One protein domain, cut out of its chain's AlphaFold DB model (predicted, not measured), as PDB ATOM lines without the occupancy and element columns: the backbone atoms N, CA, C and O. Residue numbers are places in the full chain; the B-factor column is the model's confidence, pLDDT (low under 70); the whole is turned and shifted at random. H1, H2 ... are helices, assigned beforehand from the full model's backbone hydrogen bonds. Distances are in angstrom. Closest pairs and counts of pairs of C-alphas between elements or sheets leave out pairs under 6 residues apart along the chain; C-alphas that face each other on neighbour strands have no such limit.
ATOM      1  N   TYR A   4      72.585 110.921 167.155       89.19
ATOM      2  CA  TYR A   4      73.234 111.526 168.318       89.19
ATOM      3  C   TYR A   4      74.708 111.111 168.432       89.19
ATOM      4  O   TYR A   4      75.595 111.963 168.438       89.19
ATOM      5  N   ASP A   5      74.977 109.807 168.396       88.38
ATOM      6  CA  ASP A   5      76.333 109.276 168.522       88.38
ATOM      7  C   ASP A   5      77.246 109.714 167.377       88.38
ATOM      8  O   ASP A   5      78.424 110.008 167.591       88.38
ATOM      9  N   SER A   6      76.700 109.799 166.160       88.62
ATOM     10  CA  SER A   6      77.447 110.260 164.987       88.62
ATOM     11  C   SER A   6      77.877 111.727 165.107       88.62
ATOM     12  O   SER A   6      79.002 112.065 164.740       88.62
ATOM     13  N   MET A   7      77.035 112.581 165.701       90.38
ATOM     14  CA  MET A   7      77.345 113.992 165.962       90.38
ATOM     15  C   MET A   7      78.386 114.136 167.079       90.38
ATOM     16  O   MET A   7      79.339 114.901 166.954       90.38
ATOM     17  N   CYS A   8      78.257 113.364 168.160       89.38
ATOM     18  CA  CYS A   8      79.259 113.355 169.227       89.38
ATOM     19  C   CYS A   8      80.626 112.871 168.720       89.38
ATOM     20  O   CYS A   8      81.660 113.458 169.050       89.38
ATOM     21  N   THR A   9      80.633 111.830 167.886       89.56
ATOM     22  CA  THR A   9      81.863 111.271 167.312       89.56
ATOM     23  C   THR A   9      82.513 112.251 166.334       89.56
ATOM     24  O   THR A   9      83.733 112.406 166.365       89.56
ATOM     25  N   SER A  10      81.739 112.968 165.511       89.00
ATOM     26  CA  SER A  10      82.290 113.944 164.561       89.00
ATOM     27  C   SER A  10      82.948 115.137 165.262       89.00
ATOM     28  O   SER A  10      84.081 115.487 164.928       89.00
ATOM     29  N   PHE A  11      82.308 115.708 166.289       89.69
ATOM     30  CA  PHE A  11      82.888 116.809 167.067       89.69
ATOM     31  C   PHE A  11      84.142 116.394 167.830       89.69
ATOM     32  O   PHE A  11      85.123 117.141 167.889       89.69
ATOM     33  N   THR A  12      84.136 115.186 168.382       89.31
ATOM     34  CA  THR A  12      85.301 114.655 169.084       89.31
ATOM     35  C   THR A  12      86.463 114.407 168.124       89.31
ATOM     36  O   THR A  12      87.596 114.782 168.420       89.31
ATOM     37  N   THR A  13      86.191 113.797 166.970       90.19
ATOM     38  CA  THR A  13      87.229 113.464 165.985       90.19
ATOM     39  C   THR A  13      87.886 114.726 165.436       90.19
ATOM     40  O   THR A  13      89.108 114.797 165.375       90.19
ATOM     41  N   LEU A  14      87.092 115.755 165.112       87.94
ATOM     42  CA  LEU A  14      87.613 117.020 164.589       87.94
ATOM     43  C   LEU A  14      88.459 117.785 165.619       87.94
ATOM     44  O   LEU A  14      89.440 118.422 165.255       87.94
ATOM     45  N   SER A  15      88.086 117.719 166.900       87.75
ATOM     46  CA  SER A  15      88.839 118.344 167.995       87.75
ATOM     47  C   SER A  15      89.994 117.484 168.517       87.75
ATOM     48  O   SER A  15      90.687 117.901 169.443       87.75
ATOM     49  N   THR A  16      90.218 116.294 167.947       85.75
ATOM     50  CA  THR A  16      91.224 115.308 168.389       85.75
ATOM     51  C   THR A  16      91.082 114.872 169.858       85.75
ATOM     52  O   THR A  16      92.038 114.419 170.477       85.75
ATOM     53  N   ALA A  17      89.878 114.986 170.433       85.62
ATOM     54  CA  ALA A  17      89.660 114.811 171.872       85.62
ATOM     55  C   ALA A  17      89.560 113.343 172.340       85.62
ATOM     56  O   ALA A  17      89.800 113.055 173.509       85.62
ATOM     57  N   GLY A  18      89.183 112.410 171.458       84.25
ATOM     58  CA  GLY A  18      89.118 110.966 171.752       84.25
ATOM     59  C   GLY A  18      87.934 110.457 172.603       84.25
ATOM     60  O   GLY A  18      87.888 109.273 172.921       84.25
ATOM     61  N   TYR A  19      86.963 111.299 172.963       86.00
ATOM     62  CA  TYR A  19      85.716 110.901 173.632       86.00
ATOM     63  C   TYR A  19      84.747 110.072 172.766       86.00
ATOM     64  O   TYR A  19      84.619 110.242 171.556       86.00
ATOM     65  N   SER A  20      83.982 109.197 173.416       85.88
ATOM     66  CA  SER A  20      82.896 108.445 172.788       85.88
ATOM     67  C   SER A  20      81.686 108.386 173.723       85.88
ATOM     68  O   SER A  20      81.876 108.305 174.937       85.88
ATOM     69  N   PRO A  21      80.447 108.393 173.196       84.62
ATOM     70  CA  PRO A  21      79.243 108.180 174.003       84.62
ATOM     71  C   PRO A  21      79.198 106.804 174.680       84.62
ATOM     72  O   PRO A  21      78.554 106.639 175.713       84.62
ATOM     73  N   LEU A  22      79.869 105.806 174.094       85.50
ATOM     74  CA  LEU A  22      79.913 104.440 174.606       85.50
ATOM     75  C   LEU A  22      81.182 104.215 175.428       85.50
ATOM     76  O   LEU A  22      82.274 104.609 175.024       85.50
ATOM     77  N   ALA A  23      81.055 103.493 176.543       84.38
ATOM     78  CA  ALA A  23      82.194 103.131 177.392       84.38
ATOM     79  C   ALA A  23      83.234 102.264 176.657       84.38
ATOM     80  O   ALA A  23      84.427 102.368 176.925       84.38
ATOM     81  N   ALA A  24      82.785 101.442 175.703       82.62
ATOM     82  CA  ALA A  24      83.646 100.641 174.832       82.62
ATOM     83  C   ALA A  24      84.227 101.438 173.639       82.62
ATOM     84  O   ALA A  24      84.915 100.872 172.791       82.62
ATOM     85  N   GLY A  25      83.981 102.749 173.568       84.69
ATOM     86  CA  GLY A  25      84.560 103.622 172.553       84.69
ATOM     87  C   GLY A  25      84.018 103.386 171.143       84.69
ATOM     88  O   GLY A  25      82.917 102.872 170.942       84.69
ATOM     89  N   ILE A  26      84.826 103.759 170.147       83.38
ATOM     90  CA  ILE A  26      84.519 103.564 168.719       83.38
ATOM     91  C   ILE A  26      84.471 102.068 168.350       83.38
ATOM     92  O   ILE A  26      83.689 101.685 167.483       83.38
ATOM     93  N   VAL A  27      85.218 101.218 169.068       84.38
ATOM     94  CA  VAL A  27      85.255  99.754 168.873       84.38
ATOM     95  C   VAL A  27      83.869  99.122 169.046       84.38
ATOM     96  O   VAL A  27      83.549  98.128 168.406       84.38
ATOM     97  N   ALA A  28      82.997  99.734 169.853       83.94
ATOM     98  CA  ALA A  28      81.639  99.249 170.088       83.94
ATOM     99  C   ALA A  28      80.748  99.224 168.832       83.94
ATOM    100  O   ALA A  28      79.728  98.537 168.824       83.94
ATOM    101  N   TYR A  29      81.097  99.989 167.794       83.06
ATOM    102  CA  TYR A  29      80.323 100.044 166.554       83.06
ATOM    103  C   TYR A  29      80.745  98.995 165.517       83.06
ATOM    104  O   TYR A  29      80.041  98.875 164.516       83.06
ATOM    105  N   ASP A  30      81.858  98.280 165.750       82.06
ATOM    106  CA  ASP A  30      82.375  97.155 164.947       82.06
ATOM    107  C   ASP A  30      82.222  97.358 163.426       82.06
ATOM    108  O   ASP A  30      81.656  96.544 162.695       82.06
ATOM    109  N   SER A  31      82.640  98.531 162.939       85.62
ATOM    110  CA  SER A  31      82.460  98.922 161.542       85.62
ATOM    111  C   SER A  31      83.705  99.591 160.988       85.62
ATOM    112  O   SER A  31      83.994 100.754 161.280       85.62
ATOM    113  N   GLN A  32      84.365  98.882 160.073       86.38
ATOM    114  CA  GLN A  32      85.550  99.361 159.359       86.38
ATOM    115  C   GLN A  32      85.320 100.705 158.650       86.38
ATOM    116  O   GLN A  32      86.225 101.526 158.535       86.38
ATOM    117  N   ILE A  33      84.097 100.949 158.171       88.50
ATOM    118  CA  ILE A  33      83.747 102.181 157.454       88.50
ATOM    119  C   ILE A  33      83.870 103.391 158.386       88.50
ATOM    120  O   ILE A  33      84.400 104.425 157.988       88.50
ATOM    121  N   ILE A  34      83.403 103.256 159.628       86.88
ATOM    122  CA  ILE A  34      83.434 104.331 160.621       86.88
ATOM    123  C   ILE A  34      84.882 104.641 161.003       86.88
ATOM    124  O   ILE A  34      85.263 105.807 161.038       86.88
ATOM    125  N   GLU A  35      85.698 103.611 161.221       87.75
ATOM    126  CA  GLU A  35      87.117 103.776 161.544       87.75
ATOM    127  C   GLU A  35      87.882 104.488 160.427       87.75
ATOM    128  O   GLU A  35      88.602 105.446 160.699       87.75
ATOM    129  N   ILE A  36      87.675 104.096 159.165       89.81
ATOM    130  CA  ILE A  36      88.316 104.751 158.013       89.81
ATOM    131  C   ILE A  36      87.926 106.233 157.942       89.81
ATOM    132  O   ILE A  36      88.791 107.085 157.736       89.81
ATOM    133  N   ILE A  37      86.645 106.557 158.140       90.31
ATOM    134  CA  ILE A  37      86.180 107.951 158.157       90.31
ATOM    135  C   ILE A  37      86.875 108.721 159.285       90.31
ATOM    136  O   ILE A  37      87.401 109.807 159.048       90.31
ATOM    137  N   ILE A  38      86.927 108.155 160.492       89.69
ATOM    138  CA  ILE A  38      87.569 108.789 161.649       89.69
ATOM    139  C   ILE A  38      89.053 109.036 161.375       89.69
ATOM    140  O   ILE A  38      89.516 110.148 161.599       89.69
ATOM    141  N   ILE A  39      89.780 108.063 160.820       89.81
ATOM    142  CA  ILE A  39      91.205 108.204 160.481       89.81
ATOM    143  C   ILE A  39      91.430 109.368 159.509       89.81
ATOM    144  O   ILE A  39      92.313 110.194 159.736       89.81
ATOM    145  N   ILE A  40      90.607 109.484 158.463       90.25
ATOM    146  CA  ILE A  40      90.705 110.589 157.497       90.25
ATOM    147  C   ILE A  40      90.501 111.938 158.201       90.25
ATOM    148  O   ILE A  40      91.286 112.867 158.006       90.25
ATOM    149  N   PHE A  41      89.476 112.053 159.049       89.69
ATOM    150  CA  PHE A  41      89.199 113.295 159.776       89.69
ATOM    151  C   PHE A  41      90.224 113.601 160.873       89.69
ATOM    152  O   PHE A  41      90.473 114.776 161.131       89.69
ATOM    153  N   MET A  42      90.860 112.592 161.475       89.94
ATOM    154  CA  MET A  42      91.970 112.791 162.410       89.94
ATOM    155  C   MET A  42      93.177 113.414 161.714       89.94
ATOM    156  O   MET A  42      93.734 114.369 162.242       89.94
ATOM    157  N   ILE A  43      93.548 112.929 160.523       87.94
ATOM    158  CA  ILE A  43      94.644 113.521 159.741       87.94
ATOM    159  C   ILE A  43      94.302 114.978 159.413       87.94
ATOM    160  O   ILE A  43      95.102 115.880 159.638       87.94
ATOM    161  N   ILE A  44      93.074 115.246 158.958       85.75
ATOM    162  CA  ILE A  44      92.621 116.613 158.667       85.75
ATOM    163  C   ILE A  44      92.676 117.499 159.923       85.75
ATOM    164  O   ILE A  44      93.186 118.612 159.837       85.75
ATOM    165  N   GLY A  45      92.194 117.026 161.075       84.31
ATOM    166  CA  GLY A  45      92.162 117.799 162.321       84.31
ATOM    167  C   GLY A  45      93.530 118.006 162.977       84.31
ATOM    168  O   GLY A  45      93.758 119.042 163.595       84.31
ATOM    169  N   ALA A  46      94.449 117.053 162.830       84.00
ATOM    170  CA  ALA A  46      95.805 117.151 163.366       84.00
ATOM    171  C   ALA A  46      96.726 118.034 162.513       84.00
ATOM    172  O   ALA A  46      97.750 118.521 162.992       84.00
ATOM    173  N   THR A  47      96.369 118.248 161.248       83.56
ATOM    174  CA  THR A  47      97.128 119.116 160.345       83.56
ATOM    175  C   THR A  47      96.798 120.585 160.588       83.56
ATOM    176  O   THR A  47      95.703 120.955 161.009       83.56
ATOM    177  N   ASN A  48      97.773 121.454 160.332       84.19
ATOM    178  CA  ASN A  48      97.666 122.869 160.656       84.19
ATOM    179  C   ASN A  48      96.498 123.547 159.905       84.19
ATOM    180  O   ASN A  48      96.456 123.557 158.671       84.19
ATOM    181  N   PHE A  49      95.577 124.190 160.636       81.69
ATOM    182  CA  PHE A  49      94.444 124.927 160.055       81.69
ATOM    183  C   PHE A  49      94.865 126.054 159.099       81.69
ATOM    184  O   PHE A  49      94.099 126.420 158.205       81.69
ATOM    185  N   VAL A  50      96.087 126.580 159.228       82.31
ATOM    186  CA  VAL A  50      96.641 127.562 158.286       82.31
ATOM    187  C   VAL A  50      96.823 126.957 156.889       82.31
ATOM    188  O   VAL A  50      96.553 127.643 155.903       82.31
ATOM    189  N   LEU A  51      97.211 125.681 156.779       79.69
ATOM    190  CA  LEU A  51      97.340 124.985 155.490       79.69
ATOM    191  C   LEU A  51      95.969 124.773 154.842       79.69
ATOM    192  O   LEU A  51      95.796 125.075 153.660       79.69
ATOM    193  N   HIS A  52      94.970 124.371 155.636       82.50
ATOM    194  CA  HIS A  52      93.578 124.271 155.175       82.50
ATOM    195  C   HIS A  52      93.057 125.613 154.657       82.50
ATOM    196  O   HIS A  52      92.463 125.681 153.580       82.50
ATOM    197  N   TYR A  53      93.333 126.705 155.375       82.44
ATOM    198  CA  TYR A  53      92.973 128.047 154.923       82.44
ATOM    199  C   TYR A  53      93.667 128.419 153.606       82.44
ATOM    200  O   TYR A  53      93.026 128.960 152.706       82.44
ATOM    201  N   GLN A  54      94.960 128.114 153.456       79.81
ATOM    202  CA  GLN A  54      95.701 128.395 152.225       79.81
ATOM    203  C   GLN A  54      95.157 127.607 151.026       79.81
ATOM    204  O   GLN A  54      94.995 128.192 149.954       79.81
ATOM    205  N   LEU A  55      94.788 126.337 151.199       80.81
ATOM    206  CA  LEU A  55      94.177 125.558 150.122       80.81
ATOM    207  C   LEU A  55      92.811 126.115 149.720       80.81
ATOM    208  O   LEU A  55      92.547 126.261 148.530       80.81
ATOM    209  N   ILE A  56      91.955 126.474 150.678       81.50
ATOM    210  CA  ILE A  56      90.596 126.944 150.369       81.50
ATOM    211  C   ILE A  56      90.621 128.369 149.792       81.50
ATOM    212  O   ILE A  56      89.956 128.646 148.793       81.50
ATOM    213  N   ALA A  57      91.385 129.280 150.399       82.00
ATOM    214  CA  ALA A  57      91.392 130.696 150.030       82.00
ATOM    215  C   ALA A  57      92.314 131.008 148.843       82.00
ATOM    216  O   ALA A  57      91.967 131.835 148.000       82.00
ATOM    217  N   LYS A  58      93.488 130.364 148.764       76.69
ATOM    218  CA  LYS A  58      94.490 130.626 147.715       76.69
ATOM    219  C   LYS A  58      94.501 129.571 146.606       76.69
ATOM    220  O   LYS A  58      95.190 129.781 145.613       76.69
ATOM    221  N   LYS A  59      93.731 128.478 146.742       72.81
ATOM    222  CA  LYS A  59      93.687 127.339 145.797       72.81
ATOM    223  C   LYS A  59      95.058 126.712 145.530       72.81
ATOM    224  O   LYS A  59      95.253 126.065 144.502       72.81
ATOM    225  N   ASP A  60      96.003 126.900 146.447       74.50
ATOM    226  CA  ASP A  60      97.355 126.385 146.303       74.50
ATOM    227  C   ASP A  60      97.441 124.989 146.925       74.50
ATOM    228  O   ASP A  60      97.584 124.812 148.134       74.50
ATOM    229  N   ILE A  61      97.286 123.978 146.072       69.38
ATOM    230  CA  ILE A  61      97.320 122.560 146.456       69.38
ATOM    231  C   ILE A  61      98.759 122.124 146.782       69.38
ATOM    232  O   ILE A  61      98.966 121.180 147.543       69.38
ATOM    233  N   PHE A  62      99.767 122.844 146.271       68.88
ATOM    234  CA  PHE A  62     101.175 122.549 146.534       68.88
ATOM    235  C   PHE A  62     101.629 122.999 147.929       68.88
ATOM    236  O   PHE A  62     102.715 122.604 148.358       68.88
ATOM    237  N   CYS A  63     100.808 123.753 148.674       67.94
ATOM    238  CA  CYS A  63     101.114 124.144 150.052       67.94
ATOM    239  C   CYS A  63     101.341 122.939 150.979       67.94
ATOM    240  O   CYS A  63     102.267 122.982 151.779       67.94
ATOM    241  N   TYR A  64     100.581 121.845 150.833       68.88
ATOM    242  CA  TYR A  64     100.753 120.645 151.671       68.88
ATOM    243  C   TYR A  64     102.078 119.920 151.420       68.88
ATOM    244  O   TYR A  64     102.678 119.396 152.346       68.88
ATOM    245  N   ILE A  65     102.554 119.904 150.172       68.56
ATOM    246  CA  ILE A  65     103.798 119.214 149.785       68.56
ATOM    247  C   ILE A  65     105.025 120.088 150.087       68.56
ATOM    248  O   ILE A  65     106.141 119.595 150.211       68.56
ATOM    249  N   LYS A  66     104.848 121.406 150.188       73.88
ATOM    250  CA  LYS A  66     105.934 122.328 150.532       73.88
ATOM    251  C   LYS A  66     106.158 122.429 152.042       73.88
ATOM    252  O   LYS A  66     107.254 122.793 152.467       73.88
ATOM    253  N   ASP A  67     105.128 122.145 152.830       77.81
ATOM    254  CA  ASP A  67     105.175 122.257 154.279       77.81
ATOM    255  C   ASP A  67     105.911 121.067 154.913       77.81
ATOM    256  O   ASP A  67     105.513 119.908 154.784       77.81
ATOM    257  N   GLN A  68     107.029 121.357 155.583       74.69
ATOM    258  CA  GLN A  68     107.851 120.332 156.225       74.69
ATOM    259  C   GLN A  68     107.168 119.721 157.455       74.69
ATOM    260  O   GLN A  68     107.453 118.566 157.768       74.69
ATOM    261  N   GLU A  69     106.269 120.448 158.134       77.94
ATOM    262  CA  GLU A  69     105.523 119.913 159.279       77.94
ATOM    263  C   GLU A  69     104.511 118.867 158.807       77.94
ATOM    264  O   GLU A  69     104.424 117.792 159.396       77.94
ATOM    265  N   PHE A  70     103.806 119.136 157.704       78.12
ATOM    266  CA  PHE A  70     102.878 118.177 157.103       78.12
ATOM    267  C   PHE A  70     103.586 116.905 156.617       78.12
ATOM    268  O   PHE A  70     103.089 115.807 156.853       78.12
ATOM    269  N   ILE A  71     104.756 117.036 155.978       77.88
ATOM    270  CA  ILE A  71     105.549 115.877 155.532       77.88
ATOM    271  C   ILE A  71     106.095 115.072 156.712       77.88
ATOM    272  O   ILE A  71     106.143 113.854 156.630       77.88
ATOM    273  N   PHE A  72     106.540 115.726 157.787       81.06
ATOM    274  CA  PHE A  72     107.034 115.018 158.971       81.06
ATOM    275  C   PHE A  72     105.908 114.318 159.745       81.06
ATOM    276  O   PHE A  72     106.149 113.315 160.411       81.06
ATOM    277  N   TYR A  73     104.695 114.868 159.691       81.38
ATOM    278  CA  TYR A  73     103.524 114.325 160.369       81.38
ATOM    279  C   TYR A  73     102.957 113.057 159.701       81.38
ATOM    280  O   TYR A  73     102.433 112.199 160.413       81.38
ATOM    281  N   LEU A  74     103.030 112.955 158.367       75.81
ATOM    282  CA  LEU A  74     102.540 111.813 157.576       75.81
ATOM    283  C   LEU A  74     103.535 110.639 157.567       75.81
ATOM    284  O   LEU A  74     103.071 109.491 157.748       75.81
TER     285      LEU A  74
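Overview. This is residues 4 to 74 of the 74 residues of an uncharacterized protein of Methanosarcinales archaeon (UniProt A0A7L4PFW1). Two loosely joined helical lobes follow each other along an elongated outline: in one, the longest helix H3 and H1 make a V that closes near their last residues, with small H2 near H3 at the open end. In the other, H4, H5 and H6 form an open hook, with H6 folding back toward the first lobe. The printed part has 71 residues with six named helices, H1 to H6 in order, and no named strand; the class is all helix. It is loose, with a radius of gyration of the C-alphas of 14.6 A, and spans 40 by 22 by 19 A.

Along the chain. H3, residues 32 to 46, is 20.9 A long and starts at C-alpha 32 (85.550, 99.361, 159.359). H1, residues 4 to 14, is 15.8 A long and starts at C-alpha 4 (73.234, 111.526, 168.318). H2 is residues 25 to 29, 8.2 A. H4, residues 49 to 58, is 13.6 A long. H5 is residues 63 to 66, 5.2 A, and H6 is residues 68 to 73, 8.5 A, ending at C-alpha 73 (103.524, 114.325, 160.369).

Arrangement. H3 and H1 touch at a steep tilt of 39 degrees and run the same way; their closest C-alphas, Leu 14 and Gly 45, are 5.1 A apart. H2 and H3 are close but not clearly touching, with the closest C-alphas, Ile 26 and Glu 35, at 7.6 A. H1 and H2 are only just apart, at 8.3 A. H3 and H4 meet only through their link. H4 and H5 touch, the closest C-alphas being Leu 51 and Cys 63 at 6.7 A. H5 and H6 only just touch, and only at the corner, with 3 pairs of C-alphas within 8 A, the closest being Tyr 64 and Phe 70 at 6.3 A. H3 and H6 are apart. Every O i to N i+4 pair is within hydrogen-bond range in H1, H3, H4 and H6; in H2 it is 0 of 1, beside 2 of 2 O i to N i+3 pairs, and H5 is too short for an i+4 pair.

Size, cuts and confidence. The two C-alphas farthest apart, Ala 23 and Lys 58, are 42.3 A from each other. The printed part has no cut and no long link. Mean pLDDT of the printed part is 83.2; residues 61 to 65 are under 70.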